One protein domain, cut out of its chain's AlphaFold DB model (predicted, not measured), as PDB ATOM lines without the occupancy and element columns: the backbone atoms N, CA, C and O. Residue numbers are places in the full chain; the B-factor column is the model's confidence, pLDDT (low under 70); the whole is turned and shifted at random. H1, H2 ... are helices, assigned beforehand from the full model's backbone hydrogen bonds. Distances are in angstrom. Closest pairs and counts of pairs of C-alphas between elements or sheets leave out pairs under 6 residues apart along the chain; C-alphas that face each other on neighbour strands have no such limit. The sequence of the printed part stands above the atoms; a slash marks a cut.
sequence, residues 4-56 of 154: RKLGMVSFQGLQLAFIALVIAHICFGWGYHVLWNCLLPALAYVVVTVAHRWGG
ATOM      1  N   ARG A   4     -26.034   8.932 -32.725       63.38
ATOM      2  CA  ARG A   4     -27.305   8.196 -32.749       63.38
ATOM      3  C   ARG A   4     -28.421   8.956 -33.474       63.38
ATOM      4  O   ARG A   4     -29.181   8.353 -34.222       63.38
ATOM      5  N   LYS A   5     -28.516  10.275 -33.271       62.19
ATOM      6  CA  LYS A   5     -29.518  11.126 -33.932       62.19
ATOM      7  C   LYS A   5     -29.212  11.277 -35.421       62.19
ATOM      8  O   LYS A   5     -30.133  11.205 -36.223       62.19
ATOM      9  N   LEU A   6     -27.934  11.414 -35.780       76.00
ATOM     10  CA  LEU A   6     -27.499  11.441 -37.178       76.00
ATOM     11  C   LEU A   6     -27.834  10.118 -37.882       76.00
ATOM     12  O   LEU A   6     -28.435  10.139 -38.948       76.00
ATOM     13  N   GLY A   7     -27.553   8.977 -37.242       73.50
ATOM     14  CA  GLY A   7     -27.908   7.658 -37.772       73.50
ATOM     15  C   GLY A   7     -29.414   7.471 -37.981       73.50
ATOM     16  O   GLY A   7     -29.829   6.998 -39.036       73.50
ATOM     17  N   MET A   8     -30.243   7.895 -37.019       69.69
ATOM     18  CA  MET A   8     -31.706   7.826 -37.149       69.69
ATOM     19  C   MET A   8     -32.241   8.702 -38.288       69.69
ATOM     20  O   MET A   8     -33.101   8.250 -39.040       69.69
ATOM     21  N   VAL A   9     -31.729   9.928 -38.441       74.75
ATOM     22  CA  VAL A   9     -32.158  10.847 -39.510       74.75
ATOM     23  C   VAL A   9     -31.731  10.329 -40.884       74.75
ATOM     24  O   VAL A   9     -32.544  10.314 -41.806       74.75
ATOM     25  N   SER A  10     -30.497   9.833 -41.015       74.62
ATOM     26  CA  SER A  10     -30.023   9.223 -42.261       74.62
ATOM     27  C   SER A  10     -30.873   8.012 -42.651       74.62
ATOM     28  O   SER A  10     -31.290   7.903 -43.800       74.62
ATOM     29  N   PHE A  11     -31.193   7.137 -41.692       74.56
ATOM     30  CA  PHE A  11     -32.048   5.970 -41.920       74.56
ATOM     31  C   PHE A  11     -33.460   6.354 -42.388       74.56
ATOM     32  O   PHE A  11     -33.980   5.755 -43.329       74.56
ATOM     33  N   GLN A  12     -34.063   7.382 -41.782       77.06
ATOM     34  CA  GLN A  12     -35.363   7.909 -42.211       77.06
ATOM     35  C   GLN A  12     -35.310   8.477 -43.636       77.06
ATOM     36  O   GLN A  12     -36.198   8.193 -44.437       77.06
ATOM     37  N   GLY A  13     -34.253   9.216 -43.980       84.06
ATOM     38  CA  GLY A  13     -34.047   9.718 -45.341       84.06
ATOM     39  C   GLY A  13     -33.915   8.592 -46.374       84.06
ATOM     40  O   GLY A  13     -34.559   8.638 -47.420       84.06
ATOM     41  N   LEU A  14     -33.148   7.547 -46.049       81.62
ATOM     42  CA  LEU A  14     -32.988   6.349 -46.884       81.62
ATOM     43  C   LEU A  14     -34.315   5.604 -47.098       81.62
ATOM     44  O   LEU A  14     -34.600   5.188 -48.219       81.62
ATOM     45  N   GLN A  15     -35.150   5.474 -46.060       76.88
ATOM     46  CA  GLN A  15     -36.481   4.873 -46.202       76.88
ATOM     47  C   GLN A  15     -37.394   5.692 -47.113       76.88
ATOM     48  O   GLN A  15     -38.037   5.124 -47.994       76.88
ATOM     49  N   LEU A  16     -37.445   7.014 -46.930       84.19
ATOM     50  CA  LEU A  16     -38.276   7.883 -47.766       84.19
ATOM     51  C   LEU A  16     -37.828   7.845 -49.231       84.19
ATOM     52  O   LEU A  16     -38.669   7.747 -50.123       84.19
ATOM     53  N   ALA A  17     -36.516   7.848 -49.478       79.62
ATOM     54  CA  ALA A  17     -35.961   7.703 -50.819       79.62
ATOM     55  C   ALA A  17     -36.329   6.348 -51.448       79.62
ATOM     56  O   ALA A  17     -36.759   6.305 -52.599       79.62
ATOM     57  N   PHE A  18     -36.224   5.249 -50.693       79.25
ATOM     58  CA  PHE A  18     -36.635   3.922 -51.160       79.25
ATOM     59  C   PHE A  18     -38.128   3.873 -51.511       79.25
ATOM     60  O   PHE A  18     -38.485   3.409 -52.591       79.25
ATOM     61  N   ILE A  19     -38.996   4.399 -50.642       82.62
ATOM     62  CA  ILE A  19     -40.444   4.459 -50.887       82.62
ATOM     63  C   ILE A  19     -40.739   5.277 -52.148       82.62
ATOM     64  O   ILE A  19     -41.499   4.823 -53.001       82.62
ATOM     65  N   ALA A  20     -40.108   6.442 -52.310       81.44
ATOM     66  CA  ALA A  20     -40.274   7.275 -53.499       81.44
ATOM     67  C   ALA A  20     -39.843   6.547 -54.785       81.44
ATOM     68  O   ALA A  20     -40.544   6.626 -55.793       81.44
ATOM     69  N   LEU A  21     -38.738   5.795 -54.743       77.19
ATOM     70  CA  LEU A  21     -38.266   4.987 -55.871       77.19
ATOM     71  C   LEU A  21     -39.226   3.839 -56.212       77.19
ATOM     72  O   LEU A  21     -39.481   3.599 -57.390       77.19
ATOM     73  N   VAL A  22     -39.792   3.159 -55.209       78.44
ATOM     74  CA  VAL A  22     -40.806   2.110 -55.419       78.44
ATOM     75  C   VAL A  22     -42.076   2.695 -56.037       78.44
ATOM     76  O   VAL A  22     -42.594   2.139 -57.004       78.44
ATOM     77  N   ILE A  23     -42.554   3.833 -55.524       82.06
ATOM     78  CA  ILE A  23     -43.728   4.528 -56.070       82.06
ATOM     79  C   ILE A  23     -43.475   4.920 -57.527       82.06
ATOM     80  O   ILE A  23     -44.295   4.612 -58.388       82.06
ATOM     81  N   ALA A  24     -42.323   5.528 -57.822       80.31
ATOM     82  CA  ALA A  24     -41.945   5.871 -59.188       80.31
ATOM     83  C   ALA A  24     -41.933   4.625 -60.090       80.31
ATOM     84  O   ALA A  24     -42.543   4.631 -61.154       80.31
ATOM     85  N   HIS A  25     -41.317   3.527 -59.650       73.19
ATOM     86  CA  HIS A  25     -41.268   2.286 -60.422       73.19
ATOM     87  C   HIS A  25     -42.665   1.728 -60.751       73.19
ATOM     88  O   HIS A  25     -42.909   1.341 -61.894       73.19
ATOM     89  N   ILE A  26     -43.593   1.740 -59.784       74.56
ATOM     90  CA  ILE A  26     -44.989   1.313 -59.989       74.56
ATOM     91  C   ILE A  26     -45.703   2.245 -60.976       74.56
ATOM     92  O   ILE A  26     -46.390   1.769 -61.877       74.56
ATOM     93  N   CYS A  27     -45.529   3.561 -60.836       79.88
ATOM     94  CA  CYS A  27     -46.172   4.546 -61.707       79.88
ATOM     95  C   CYS A  27     -45.650   4.510 -63.153       79.88
ATOM     96  O   CYS A  27     -46.428   4.739 -64.076       79.88
ATOM     97  N   PHE A  28     -44.358   4.231 -63.361       80.94
ATOM     98  CA  PHE A  28     -43.718   4.243 -64.685       80.94
ATOM     99  C   PHE A  28     -43.640   2.863 -65.363       80.94
ATOM    100  O   PHE A  28     -43.237   2.786 -66.522       80.94
ATOM    101  N   GLY A  29     -44.042   1.782 -64.684       67.56
ATOM    102  CA  GLY A  29     -44.275   0.472 -65.304       67.56
ATOM    103  C   GLY A  29     -43.051  -0.156 -65.982       67.56
ATOM    104  O   GLY A  29     -43.188  -0.795 -67.025       67.56
ATOM    105  N   TRP A  30     -41.843   0.026 -65.433       67.44
ATOM    106  CA  TRP A  30     -40.624  -0.548 -66.016       67.44
ATOM    107  C   TRP A  30     -40.660  -2.085 -65.977       67.44
ATOM    108  O   TRP A  30     -40.656  -2.696 -64.911       67.44
ATOM    109  N   GLY A  31     -40.696  -2.708 -67.159       63.88
ATOM    110  CA  GLY A  31     -40.937  -4.139 -67.376       63.88
ATOM    111  C   GLY A  31     -39.807  -5.088 -66.961       63.88
ATOM    112  O   GLY A  31     -39.260  -5.813 -67.787       63.88
ATOM    113  N   TYR A  32     -39.454  -5.122 -65.676       63.09
ATOM    114  CA  TYR A  32     -38.470  -6.057 -65.119       63.09
ATOM    115  C   TYR A  32     -39.139  -7.037 -64.146       63.09
ATOM    116  O   TYR A  32     -39.025  -6.938 -62.931       63.09
ATOM    117  N   HIS A  33     -39.871  -8.010 -64.680       66.19
ATOM    118  CA  HIS A  33     -40.962  -8.674 -63.954       66.19
ATOM    119  C   HIS A  33     -40.573  -9.730 -62.900       66.19
ATOM    120  O   HIS A  33     -41.411 -10.081 -62.073       66.19
ATOM    121  N   VAL A  34     -39.343 -10.252 -62.889       62.22
ATOM    122  CA  VAL A  34     -38.940 -11.326 -61.946       62.22
ATOM    123  C   VAL A  34     -37.846 -10.862 -60.994       62.22
ATOM    124  O   VAL A  34     -37.972 -11.006 -59.780       62.22
ATOM    125  N   LEU A  35     -36.795 -10.238 -61.529       63.56
ATOM    126  CA  LEU A  35     -35.688  -9.755 -60.708       63.56
ATOM    127  C   LEU A  35     -36.147  -8.647 -59.752       63.56
ATOM    128  O   LEU A  35     -35.858  -8.746 -58.569       63.56
ATOM    129  N   TRP A  36     -36.936  -7.657 -60.188       66.19
ATOM    130  CA  TRP A  36     -37.431  -6.619 -59.268       66.19
ATOM    131  C   TRP A  36     -38.437  -7.158 -58.245       66.19
ATOM    132  O   TRP A  36     -38.337  -6.830 -57.067       66.19
ATOM    133  N   ASN A  37     -39.353  -8.034 -58.658       68.81
ATOM    134  CA  ASN A  37     -40.400  -8.558 -57.775       68.81
ATOM    135  C   ASN A  37     -39.889  -9.541 -56.717       68.81
ATOM    136  O   ASN A  37     -40.514  -9.665 -55.671       68.81
ATOM    137  N   CYS A  38     -38.773 -10.234 -56.949       72.44
ATOM    138  CA  CYS A  38     -38.215 -11.168 -55.967       72.44
ATOM    139  C   CYS A  38     -37.042 -10.565 -55.193       72.44
ATOM    140  O   CYS A  38     -36.942 -10.750 -53.979       72.44
ATOM    141  N   LEU A  39     -36.165  -9.828 -55.873       76.62
ATOM    142  CA  LEU A  39     -34.924  -9.337 -55.279       76.62
ATOM    143  C   LEU A  39     -35.187  -8.193 -54.298       76.62
ATOM    144  O   LEU A  39     -34.501  -8.124 -53.284       76.62
ATOM    145  N   LEU A  40     -36.214  -7.359 -54.517       73.44
ATOM    146  CA  LEU A  40     -36.573  -6.317 -53.550       73.44
ATOM    147  C   LEU A  40     -37.202  -6.860 -52.274       73.44
ATOM    148  O   LEU A  40     -36.727  -6.478 -51.208       73.44
ATOM    149  N   PRO A  41     -38.223  -7.733 -52.317       77.31
ATOM    150  CA  PRO A  41     -38.748  -8.333 -51.097       77.31
ATOM    151  C   PRO A  41     -37.696  -9.162 -50.364       77.31
ATOM    152  O   PRO A  41     -37.626  -9.093 -49.140       77.31
ATOM    153  N   ALA A  42     -36.832  -9.881 -51.089       80.56
ATOM    154  CA  ALA A  42     -35.724 -10.619 -50.489       80.56
ATOM    155  C   ALA A  42     -34.706  -9.680 -49.823       80.56
ATOM    156  O   ALA A  42     -34.339  -9.893 -48.668       80.56
ATOM    157  N   LEU A  43     -34.292  -8.607 -50.504       83.75
ATOM    158  CA  LEU A  43     -33.383  -7.610 -49.941       83.75
ATOM    159  C   LEU A  43     -34.021  -6.889 -48.750       83.75
ATOM    160  O   LEU A  43     -33.370  -6.734 -47.723       83.75
ATOM    161  N   ALA A  44     -35.293  -6.503 -48.846       79.56
ATOM    162  CA  ALA A  44     -36.045  -5.899 -47.752       79.56
ATOM    163  C   ALA A  44     -36.124  -6.845 -46.548       79.56
ATOM    164  O   ALA A  44     -35.855  -6.422 -45.429       79.56
ATOM    165  N   TYR A  45     -36.405  -8.131 -46.767       81.75
ATOM    166  CA  TYR A  45     -36.412  -9.146 -45.714       81.75
ATOM    167  C   TYR A  45     -35.038  -9.302 -45.052       81.75
ATOM    168  O   TYR A  45     -34.946  -9.337 -43.822       81.75
ATOM    169  N   VAL A  46     -33.959  -9.336 -45.840       85.12
ATOM    170  CA  VAL A  46     -32.583  -9.407 -45.326       85.12
ATOM    171  C   VAL A  46     -32.234  -8.146 -44.537       85.12
ATOM    172  O   VAL A  46     -31.744  -8.258 -43.417       85.12
ATOM    173  N   VAL A  47     -32.535  -6.956 -45.061       84.44
ATOM    174  CA  VAL A  47     -32.276  -5.674 -44.389       84.44
ATOM    175  C   VAL A  47     -33.067  -5.567 -43.093       84.44
ATOM    176  O   VAL A  47     -32.484  -5.216 -42.075       84.44
ATOM    177  N   VAL A  48     -34.360  -5.901 -43.096       80.75
ATOM    178  CA  VAL A  48     -35.208  -5.913 -41.895       80.75
ATOM    179  C   VAL A  48     -34.638  -6.893 -40.875       80.75
ATOM    180  O   VAL A  48     -34.439  -6.524 -39.722       80.75
ATOM    181  N   THR A  49     -34.274  -8.105 -41.292       77.00
ATOM    182  CA  THR A  49     -33.685  -9.114 -40.402       77.00
ATOM    183  C   THR A  49     -32.352  -8.649 -39.812       77.00
ATOM    184  O   THR A  49     -32.139  -8.750 -38.605       77.00
ATOM    185  N   VAL A  50     -31.453  -8.098 -40.629       80.50
ATOM    186  CA  VAL A  50     -30.158  -7.563 -40.179       80.50
ATOM    187  C   VAL A  50     -30.362  -6.347 -39.275       80.50
ATOM    188  O   VAL A  50     -29.729  -6.264 -38.229       80.50
ATOM    189  N   ALA A  51     -31.299  -5.456 -39.595       76.38
ATOM    190  CA  ALA A  51     -31.654  -4.309 -38.765       76.38
ATOM    191  C   ALA A  51     -32.282  -4.729 -37.428       76.38
ATOM    192  O   ALA A  51     -31.950  -4.144 -36.405       76.38
ATOM    193  N   HIS A  52     -33.121  -5.766 -37.388       69.12
ATOM    194  CA  HIS A  52     -33.633  -6.327 -36.132       69.12
ATOM    195  C   HIS A  52     -32.524  -6.985 -35.301       69.12
ATOM    196  O   HIS A  52     -32.571  -6.936 -34.073       69.12
ATOM    197  N   ARG A  53     -31.505  -7.566 -35.949       66.56
ATOM    198  CA  ARG A  53     -30.344  -8.162 -35.266       66.56
ATOM    199  C   ARG A  53     -29.322  -7.120 -34.797       66.56
ATOM    200  O   ARG A  53     -28.689  -7.328 -33.766       66.56
ATOM    201  N   TRP A  54     -29.165  -6.010 -35.519       61.84
ATOM    202  CA  TRP A  54     -28.206  -4.935 -35.219       61.84
ATOM    203  C   TRP A  54     -28.806  -3.740 -34.478       61.84
ATOM    204  O   TRP A  54     -28.069  -2.997 -33.835       61.84
ATOM    205  N   GLY A  55     -30.130  -3.578 -34.481       58.38
ATOM    206  CA  GLY A  55     -30.880  -2.545 -33.754       58.38
ATOM    207  C   GLY A  55     -30.817  -2.671 -32.228       58.38
ATOM    208  O   GLY A  55     -31.527  -1.963 -31.518       58.38
ATOM    209  N   GLY A  56     -29.937  -3.542 -31.736       52.00
ATOM    210  CA  GLY A  56     -29.741  -3.845 -30.338       52.00
ATOM    211  C   GLY A  56     -30.793  -4.832 -29.876       52.00
ATOM    212  O   GLY A  56     -31.988  -4.542 -29.871       52.00
TER     213      GLY A  56
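AT A GLANCE: This is residues 4 to 56 of the 154 residues of an uncharacterized protein of Streptomyces caelestis (UniProt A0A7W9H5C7). Two long helices, H1 and H2, form an open U: H1 makes one arm, residues 29 to 34 make the turn, and H2 folds back as the other arm, with an empty gap between the two. The printed part has 53 residues, with two named helices in the order H1, H2 and no named strand; the class is all helix. The whole is loose, with a radius of gyration of the C-alphas of 13.4 A, and only just flat, spanning 39 by 20 by 8 A.

HOW THE PARTS SIT: H1, residues 4 to 28, is apart from H2, residues 35 to 54: no C-alpha of the one is within 8 A of the other. A short link of 6 residues joins them. Residues 4 to 21, 26 to 35 and 41 to 56 stand free. In H1 every O i to N i+4 pair is within hydrogen-bond range; in H2, 15 of 16 are.

IN THESE COORDINATES: H1 is 36.1 A long, from C-alpha 4 at (-27.305, 8.196, -32.749) to C-alpha 28 at (-43.718, 4.243, -64.685). H2 is 27.0 A long and ends with C-alpha 54 at (-28.206, -4.935, -35.219).

THE WHOLE: The two C-alphas farthest apart, Arg 4 and Gly 31, are 39.2 A apart. The printed part has no cut. Its mean pLDDT is 74.1; residues 4 to 5, 8, 29 to 37 and 52 to 56 are under 70.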